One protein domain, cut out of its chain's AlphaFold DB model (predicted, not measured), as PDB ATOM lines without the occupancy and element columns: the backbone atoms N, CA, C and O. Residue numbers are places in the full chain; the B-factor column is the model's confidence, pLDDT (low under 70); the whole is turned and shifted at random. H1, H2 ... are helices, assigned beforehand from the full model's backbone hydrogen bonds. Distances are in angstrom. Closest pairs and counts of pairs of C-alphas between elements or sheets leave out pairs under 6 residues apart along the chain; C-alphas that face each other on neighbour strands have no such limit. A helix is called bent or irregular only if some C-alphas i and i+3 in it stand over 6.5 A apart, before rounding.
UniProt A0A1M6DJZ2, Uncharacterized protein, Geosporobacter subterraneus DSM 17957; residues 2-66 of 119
ATOM      1  N   LYS A   2     156.472 127.162 155.705       53.69
ATOM      2  CA  LYS A   2     155.596 126.557 154.681       53.69
ATOM      3  C   LYS A   2     154.395 127.483 154.452       53.69
ATOM      4  O   LYS A   2     153.649 127.757 155.381       53.69
ATOM      5  N   ARG A   3     154.244 127.998 153.231       53.72
ATOM      6  CA  ARG A   3     153.126 128.865 152.838       53.72
ATOM      7  C   ARG A   3     151.882 127.991 152.685       53.72
ATOM      8  O   ARG A   3     151.729 127.312 151.673       53.72
ATOM      9  N   PHE A   4     151.071 127.921 153.737       62.09
ATOM     10  CA  PHE A   4     149.797 127.210 153.721       62.09
ATOM     11  C   PHE A   4     148.777 127.982 152.885       62.09
ATOM     12  O   PHE A   4     148.766 129.210 152.854       62.09
ATOM     13  N   ASN A   5     147.935 127.243 152.180       73.12
ATOM     14  CA  ASN A   5     147.023 127.782 151.191       73.12
ATOM     15  C   ASN A   5     145.707 128.230 151.852       73.12
ATOM     16  O   ASN A   5     144.759 127.456 151.956       73.12
ATOM     17  N   VAL A   6     145.696 129.449 152.400       75.06
ATOM     18  CA  VAL A   6     144.665 129.948 153.336       75.06
ATOM     19  C   VAL A   6     143.236 129.877 152.774       75.06
ATOM     20  O   VAL A   6     142.301 129.603 153.524       75.06
ATOM     21  N   ASN A   7     143.045 130.052 151.463       79.44
ATOM     22  CA  ASN A   7     141.723 129.959 150.834       79.44
ATOM     23  C   ASN A   7     141.075 128.582 151.022       79.44
ATOM     24  O   ASN A   7     139.888 128.480 151.321       79.44
ATOM     25  N   GLU A   8     141.853 127.525 150.848       81.12
ATOM     26  CA  GLU A   8     141.404 126.146 150.959       81.12
ATOM     27  C   GLU A   8     141.165 125.776 152.422       81.12
ATOM     28  O   GLU A   8     140.239 125.019 152.699       81.12
ATOM     29  N   TRP A   9     141.920 126.372 153.354       83.81
ATOM     30  CA  TRP A   9     141.642 126.273 154.791       83.81
ATOM     31  C   TRP A   9     140.292 126.895 155.150       83.81
ATOM     32  O   TRP A   9     139.518 126.275 155.873       83.81
ATOM     33  N   ILE A  10     139.983 128.079 154.616       83.62
ATOM     34  CA  ILE A  10     138.695 128.752 154.843       83.62
ATOM     35  C   ILE A  10     137.544 127.942 154.245       83.62
ATOM     36  O   ILE A  10     136.536 127.729 154.914       83.62
ATOM     37  N   TRP A  11     137.693 127.445 153.014       83.06
ATOM     38  CA  TRP A  11     136.670 126.613 152.372       83.06
ATOM     39  C   TRP A  11     136.406 125.346 153.195       83.06
ATOM     40  O   TRP A  11     135.257 125.040 153.509       83.06
ATOM     41  N   PHE A  12     137.473 124.651 153.599       89.00
ATOM     42  CA  PHE A  12     137.383 123.463 154.444       89.00
ATOM     43  C   PHE A  12     136.716 123.769 155.790       89.00
ATOM     44  O   PHE A  12     135.829 123.030 156.207       89.00
ATOM     45  N   ALA A  13     137.076 124.881 156.439       90.00
ATOM     46  CA  ALA A  13     136.464 125.306 157.696       90.00
ATOM     47  C   ALA A  13     134.961 125.590 157.547       90.00
ATOM     48  O   ALA A  13     134.179 125.182 158.403       90.00
ATOM     49  N   ILE A  14     134.541 126.228 156.449       90.19
ATOM     50  CA  ILE A  14     133.123 126.465 156.146       90.19
ATOM     51  C   ILE A  14     132.389 125.131 155.969       90.19
ATOM     52  O   ILE A  14     131.355 124.919 156.601       90.19
ATOM     53  N   LEU A  15     132.924 124.216 155.155       90.19
ATOM     54  CA  LEU A  15     132.302 122.909 154.922       90.19
ATOM     55  C   LEU A  15     132.191 122.096 156.222       90.19
ATOM     56  O   LEU A  15     131.139 121.519 156.505       90.19
ATOM     57  N   LEU A  16     133.257 122.083 157.027       92.38
ATOM     58  CA  LEU A  16     133.274 121.442 158.340       92.38
ATOM     59  C   LEU A  16     132.219 122.063 159.266       92.38
ATOM     60  O   LEU A  16     131.486 121.335 159.933       92.38
ATOM     61  N   GLY A  17     132.095 123.392 159.253       91.38
ATOM     62  CA  GLY A  17     131.083 124.131 160.001       91.38
ATOM     63  C   GLY A  17     129.658 123.721 159.631       91.38
ATOM     64  O   GLY A  17     128.861 123.450 160.523       91.38
ATOM     65  N   PHE A  18     129.338 123.602 158.338       90.94
ATOM     66  CA  PHE A  18     128.023 123.116 157.892       90.94
ATOM     67  C   PHE A  18     127.766 121.667 158.299       90.94
ATOM     68  O   PHE A  18     126.674 121.342 158.763       90.94
ATOM     69  N   SER A  19     128.771 120.799 158.172       91.19
ATOM     70  CA  SER A  19     128.660 119.409 158.624       91.19
ATOM     71  C   SER A  19     128.366 119.336 160.127       91.19
ATOM     72  O   SER A  19     127.485 118.586 160.548       91.19
ATOM     73  N   TYR A  20     129.072 120.135 160.931       91.25
ATOM     74  CA  TYR A  20     128.844 120.231 162.372       91.25
ATOM     75  C   TYR A  20     127.482 120.853 162.701       91.25
ATOM     76  O   TYR A  20     126.809 120.408 163.626       91.25
ATOM     77  N   TYR A  21     127.030 121.838 161.924       87.94
ATOM     78  CA  TYR A  21     125.714 122.448 162.084       87.94
ATOM     79  C   TYR A  21     124.585 121.428 161.903       87.94
ATOM     80  O   TYR A  21     123.716 121.323 162.766       87.94
ATOM     81  N   ILE A  22     124.629 120.629 160.830       85.31
ATOM     82  CA  ILE A  22     123.656 119.550 160.607       85.31
ATOM     83  C   ILE A  22     123.699 118.530 161.749       85.31
ATOM     84  O   ILE A  22     122.646 118.127 162.240       85.31
ATOM     85  N   TYR A  23     124.893 118.150 162.211       88.12
ATOM     86  CA  TYR A  23     125.046 117.259 163.362       88.12
ATOM     87  C   TYR A  23     124.382 117.824 164.625       88.12
ATOM     88  O   TYR A  23     123.601 117.133 165.278       88.12
ATOM     89  N   ASN A  24     124.645 119.096 164.938       83.88
ATOM     90  CA  ASN A  24     124.069 119.773 166.095       83.88
ATOM     91  C   ASN A  24     122.536 119.855 165.994       83.88
ATOM     92  O   ASN A  24     121.834 119.642 166.981       83.88
ATOM     93  N   LEU A  25     122.002 120.085 164.788       80.12
ATOM     94  CA  LEU A  25     120.561 120.065 164.524       80.12
ATOM     95  C   LEU A  25     119.946 118.708 164.897       80.12
ATOM     96  O   LEU A  25     118.962 118.659 165.634       80.12
ATOM     97  N   ILE A  26     120.546 117.607 164.440       78.75
ATOM     98  CA  ILE A  26     120.067 116.251 164.742       78.75
ATOM     99  C   ILE A  26     120.124 115.976 166.252       78.75
ATOM    100  O   ILE A  26     119.147 115.494 166.820       78.75
ATOM    101  N   ALA A  27     121.242 116.315 166.900       73.56
ATOM    102  CA  ALA A  27     121.474 116.039 168.319       73.56
ATOM    103  C   ALA A  27     120.532 116.812 169.257       73.56
ATOM    104  O   ALA A  27     120.276 116.374 170.374       73.56
ATOM    105  N   THR A  28     120.004 117.957 168.816       70.06
ATOM    106  CA  THR A  28     119.163 118.814 169.663       70.06
ATOM    107  C   THR A  28     117.751 118.240 169.874       70.06
ATOM    108  O   THR A  28     117.035 118.769 170.718       70.06
ATOM    109  N   GLU A  29     117.327 117.201 169.132       64.31
ATOM    110  CA  GLU A  29     116.000 116.524 169.143       64.31
ATOM    111  C   GLU A  29     114.742 117.426 169.039       64.31
ATOM    112  O   GLU A  29     113.658 116.956 168.698       64.31
ATOM    113  N   LYS A  30     114.870 118.753 169.181       58.41
ATOM    114  CA  LYS A  30     113.830 119.777 168.979       58.41
ATOM    115  C   LYS A  30     113.307 119.826 167.543       58.41
ATOM    116  O   LYS A  30     112.259 120.413 167.284       58.41
ATOM    117  N   ILE A  31     114.009 119.181 166.611       54.25
ATOM    118  CA  ILE A  31     113.577 118.968 165.228       54.25
ATOM    119  C   ILE A  31     112.365 118.041 165.122       54.25
ATOM    120  O   ILE A  31     111.616 118.173 164.156       54.25
ATOM    121  N   ALA A  32     112.109 117.168 166.101       52.84
ATOM    122  CA  ALA A  32     110.923 116.310 166.085       52.84
ATOM    123  C   ALA A  32     109.601 117.109 166.047       52.84
ATOM    124  O   ALA A  32     108.585 116.590 165.597       52.84
ATOM    125  N   VAL A  33     109.622 118.388 166.454       57.31
ATOM    126  CA  VAL A  33     108.467 119.301 166.381       57.31
ATOM    127  C   VAL A  33     108.274 119.903 164.976       57.31
ATOM    128  O   VAL A  33     107.164 120.296 164.634       57.31
ATOM    129  N   PHE A  34     109.320 119.957 164.141       56.69
ATOM    130  CA  PHE A  34     109.291 120.615 162.823       56.69
ATOM    131  C   PHE A  34     109.447 119.663 161.627       56.69
ATOM    132  O   PHE A  34     108.980 119.983 160.535       56.69
ATOM    133  N   ILE A  35     110.093 118.507 161.797       63.00
ATOM    134  CA  ILE A  35     110.378 117.562 160.713       63.00
ATOM    135  C   ILE A  35     109.662 116.249 160.998       63.00
ATOM    136  O   ILE A  35     109.935 115.567 161.983       63.00
ATOM    137  N   HIS A  36     108.769 115.862 160.088       58.34
ATOM    138  CA  HIS A  36     108.080 114.581 160.169       58.34
ATOM    139  C   HIS A  36     109.116 113.437 160.233       58.34
ATOM    140  O   HIS A  36     110.020 113.409 159.392       58.34
ATOM    141  N   PRO A  37     108.994 112.457 161.151       69.81
ATOM    142  CA  PRO A  37     110.016 111.433 161.434       69.81
ATOM    143  C   PRO A  37     110.490 110.652 160.199       69.81
ATOM    144  O   PRO A  37     111.616 110.163 160.135       69.81
ATOM    145  N   LYS A  38     109.659 110.600 159.154       76.94
ATOM    146  CA  LYS A  38     110.008 110.029 157.848       76.94
ATOM    147  C   LYS A  38     111.188 110.735 157.155       76.94
ATOM    148  O   LYS A  38     111.917 110.078 156.417       76.94
ATOM    149  N   MET A  39     111.388 112.037 157.371       78.94
ATOM    150  CA  MET A  39     112.434 112.823 156.703       78.94
ATOM    151  C   MET A  39     113.798 112.774 157.404       78.94
ATOM    152  O   MET A  39     114.806 113.101 156.782       78.94
ATOM    153  N   MET A  40     113.859 112.270 158.641       79.12
ATOM    154  CA  MET A  40     115.108 112.143 159.403       79.12
ATOM    155  C   MET A  40     116.160 111.292 158.677       79.12
ATOM    156  O   MET A  40     117.346 111.608 158.708       79.12
ATOM    157  N   LYS A  41     115.733 110.251 157.950       84.25
ATOM    158  CA  LYS A  41     116.633 109.359 157.196       84.25
ATOM    159  C   LYS A  41     117.464 110.110 156.144       84.25
ATOM    160  O   LYS A  41     118.636 109.798 155.965       84.25
ATOM    161  N   TYR A  42     116.887 111.121 155.491       86.19
ATOM    162  CA  TYR A  42     117.602 111.930 154.499       86.19
ATOM    163  C   TYR A  42     118.632 112.859 155.142       86.19
ATOM    164  O   TYR A  42     119.677 113.104 154.549       86.19
ATOM    165  N   VAL A  43     118.359 113.345 156.355       86.25
ATOM    166  CA  VAL A  43     119.282 114.215 157.100       86.25
ATOM    167  C   VAL A  43     120.508 113.425 157.571       86.25
ATOM    168  O   VAL A  43     121.634 113.890 157.431       86.25
ATOM    169  N   TYR A  44     120.322 112.189 158.041       87.31
ATOM    170  CA  TYR A  44     121.452 111.296 158.332       87.31
ATOM    171  C   TYR A  44     122.269 110.974 157.073       87.31
ATOM    172  O   TYR A  44     123.501 110.983 157.113       87.31
ATOM    173  N   PHE A  45     121.598 110.740 155.941       90.88
ATOM    174  CA  PHE A  45     122.271 110.506 154.663       90.88
ATOM    175  C   PHE A  45     123.058 111.735 154.181       90.88
ATOM    176  O   PHE A  45     124.192 111.599 153.725       90.88
ATOM    177  N   SER A  46     122.506 112.945 154.317       90.19
ATOM    178  CA  SER A  46     123.213 114.172 153.937       90.19
ATOM    179  C   SER A  46     124.410 114.442 154.844       90.19
ATOM    180  O   SER A  46     125.471 114.803 154.336       90.19
ATOM    181  N   LEU A  47     124.289 114.197 156.153       91.12
ATOM    182  CA  LEU A  47     125.414 114.275 157.084       91.12
ATOM    183  C   LEU A  47     126.536 113.323 156.665       91.12
ATOM    184  O   LEU A  47     127.692 113.739 156.604       91.12
ATOM    185  N   PHE A  48     126.203 112.081 156.307       92.56
ATOM    186  CA  PHE A  48     127.184 111.120 155.806       92.56
ATOM    187  C   PHE A  48     127.924 111.652 154.569       92.56
ATOM    188  O   PHE A  48     129.155 111.641 154.531       92.56
ATOM    189  N   VAL A  49     127.193 112.190 153.590       93.75
ATOM    190  CA  VAL A  49     127.778 112.769 152.370       93.75
ATOM    191  C   VAL A  49     128.658 113.987 152.684       93.75
ATOM    192  O   VAL A  49     129.762 114.089 152.147       93.75
ATOM    193  N   PHE A  50     128.224 114.886 153.572       92.94
ATOM    194  CA  PHE A  50     129.002 116.065 153.975       92.94
ATOM    195  C   PHE A  50     130.309 115.702 154.680       92.94
ATOM    196  O   PHE A  50     131.353 116.281 154.370       92.94
ATOM    197  N   VAL A  51     130.280 114.712 155.573       92.44
ATOM    198  CA  VAL A  51     131.488 114.193 156.228       92.44
ATOM    199  C   VAL A  51     132.439 113.593 155.189       92.44
ATOM    200  O   VAL A  51     133.634 113.896 155.201       92.44
ATOM    201  N   LEU A  52     131.916 112.811 154.239       94.00
ATOM    202  CA  LEU A  52     132.712 112.216 153.163       94.00
ATOM    203  C   LEU A  52     133.396 113.291 152.298       94.00
ATOM    204  O   LEU A  52     134.600 113.220 152.038       94.00
ATOM    205  N   LEU A  53     132.641 114.320 151.898       90.38
ATOM    206  CA  LEU A  53     133.144 115.483 151.160       90.38
ATOM    207  C   LEU A  53     134.247 116.210 151.938       90.38
ATOM    208  O   LEU A  53     135.269 116.566 151.349       90.38
ATOM    209  N   SER A  54     134.070 116.386 153.249       88.81
ATOM    210  CA  SER A  54     135.060 117.019 154.124       88.81
ATOM    211  C   SER A  54     136.378 116.236 154.147       88.81
ATOM    212  O   SER A  54     137.452 116.802 153.917       88.81
ATOM    213  N   ILE A  55     136.316 114.907 154.276       90.12
ATOM    214  CA  ILE A  55     137.506 114.038 154.237       90.12
ATOM    215  C   ILE A  55     138.222 114.132 152.880       90.12
ATOM    216  O   ILE A  55     139.449 114.266 152.828       90.12
ATOM    217  N   PHE A  56     137.481 114.103 151.768       87.31
ATOM    218  CA  PHE A  56     138.081 114.248 150.437       87.31
ATOM    219  C   PHE A  56     138.767 115.600 150.248       87.31
ATOM    220  O   PHE A  56     139.815 115.700 149.599       87.31
ATOM    221  N   GLN A  57     138.207 116.643 150.843       83.81
ATOM    222  CA  GLN A  57     138.721 117.992 150.726       83.81
ATOM    223  C   GLN A  57     140.025 118.215 151.495       83.81
ATOM    224  O   GLN A  57     140.855 119.015 151.057       83.81
ATOM    225  N   ILE A  58     140.281 117.435 152.547       82.12
ATOM    226  CA  ILE A  58     141.552 117.459 153.283       82.12
ATOM    227  C   ILE A  58     142.746 117.173 152.367       82.12
ATOM    228  O   ILE A  58     143.792 117.798 152.504       82.12
ATOM    229  N   ARG A  59     142.599 116.301 151.359       77.31
ATOM    230  CA  ARG A  59     143.679 116.052 150.384       77.31
ATOM    231  C   ARG A  59     143.924 117.260 149.481       77.31
ATOM    232  O   ARG A  59     145.053 117.503 149.056       77.31
ATOM    233  N   ARG A  60     142.870 118.025 149.190       67.94
ATOM    234  CA  ARG A  60     142.935 119.244 148.376       67.94
ATOM    235  C   ARG A  60     143.617 120.392 149.123       67.94
ATOM    236  O   ARG A  60     144.302 121.182 148.482       67.94
ATOM    237  N   LEU A  61     143.516 120.419 150.454       68.19
ATOM    238  CA  LEU A  61     144.189 121.380 151.336       68.19
ATOM    239  C   LEU A  61     145.720 121.388 151.179       68.19
ATOM    240  O   LEU A  61     146.360 122.428 151.320       68.19
ATOM    241  N   PHE A  62     146.308 120.226 150.870       68.00
ATOM    242  CA  PHE A  62     147.759 120.049 150.761       68.00
ATOM    243  C   PHE A  62     148.322 120.246 149.346       68.00
ATOM    244  O   PHE A  62     149.544 120.225 149.172       68.00
ATOM    245  N   ARG A  63     147.487 120.467 148.319       62.00
ATOM    246  CA  ARG A  63     147.996 120.845 146.990       62.00
ATOM    247  C   ARG A  63     148.423 122.315 147.000       62.00
ATOM    248  O   ARG A  63     147.681 123.178 147.457       62.00
ATOM    249  N   ARG A  64     149.622 122.603 146.472       55.06
ATOM    250  CA  ARG A  64     150.081 123.980 146.214       55.06
ATOM    251  C   ARG A  64     149.141 124.606 145.186       55.06
ATOM    252  O   ARG A  64     149.213 124.252 144.013       55.06
ATOM    253  N   SER A  65     148.263 125.494 145.631       53.03
ATOM    254  CA  SER A  65     147.487 126.349 144.740       53.03
ATOM    255  C   SER A  65     148.191 127.689 144.596       53.03
ATOM    256  O   SER A  65     148.848 128.177 145.518       53.03
ATOM    257  N   HIS A  66     148.081 128.253 143.401       49.81
ATOM    258  CA  HIS A  66     148.549 129.592 143.088       49.81
ATOM    259  C   HIS A  66     147.736 130.607 143.905       49.81
ATOM    260  O   HIS A  66     146.565 130.364 144.191       49.81
TER     261      HIS A  66
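What this domain is: This is residues 2 to 66 of the 119 residues of an uncharacterized protein of Geosporobacter subterraneus DSM 17957 (UniProt A0A1M6DJZ2). Two long helices, H1 and H3, lie side by side and run opposite ways, making a narrow rod. The chain turns back between them at one end of the rod, where the short helix H2 lies; residues 33 to 39 stick out there, of which 37 to 39 belong to H3. The printed part has 65 residues, with three named helices in the order H1, H2, H3 and no named strand, and its class is all helix. It is loose, with a radius of gyration of the C-alphas of 15.3 A, and spans 48 by 16 by 14 A.

How they stand to each other: H1, residues 6 to 27, and H3, residues 37 to 61, touch, with 18 pairs of C-alphas within 8 A. Their closest C-alphas, those of Glu 8 and Leu 61, are 5.5 A apart. Their lines stand at a shallow tilt of 21 degrees, and they run opposite ways. H2, residues 30 to 33, is close to H1 but not clearly touching; the closest C-alphas, of Leu 25 and Ile 31, are 7.1 A apart. H2 and H3 meet only through their link. Every O i to N i+4 pair is within hydrogen-bond range in H1, 16 of 21 are in H3, and H2 is too short for such a pair.

Where its parts are: H1 begins at C-alpha 6 (144.665, 129.948, 153.336) and measures 30.9 A from first to last C-alpha. H2 has four residues, Lys 30 to Val 33. H3 begins at C-alpha 37 (110.016, 111.433, 161.434), ends at C-alpha 61 (144.189, 121.380, 151.336) and measures 37.0 A. H3 is irregular, but only just: C-alphas 38 and 41 are 6.7 A apart.

The domain as a whole: The two C-alphas farthest apart, those of Lys 2 and His 36, are 49.3 A apart. The printed part has no cut, and the links H1 to H2 and H2 to H3 are tight. The mean pLDDT of the printed part is 78.0; residues 2 to 4, 29 to 37 and 60 to 66 are under 70.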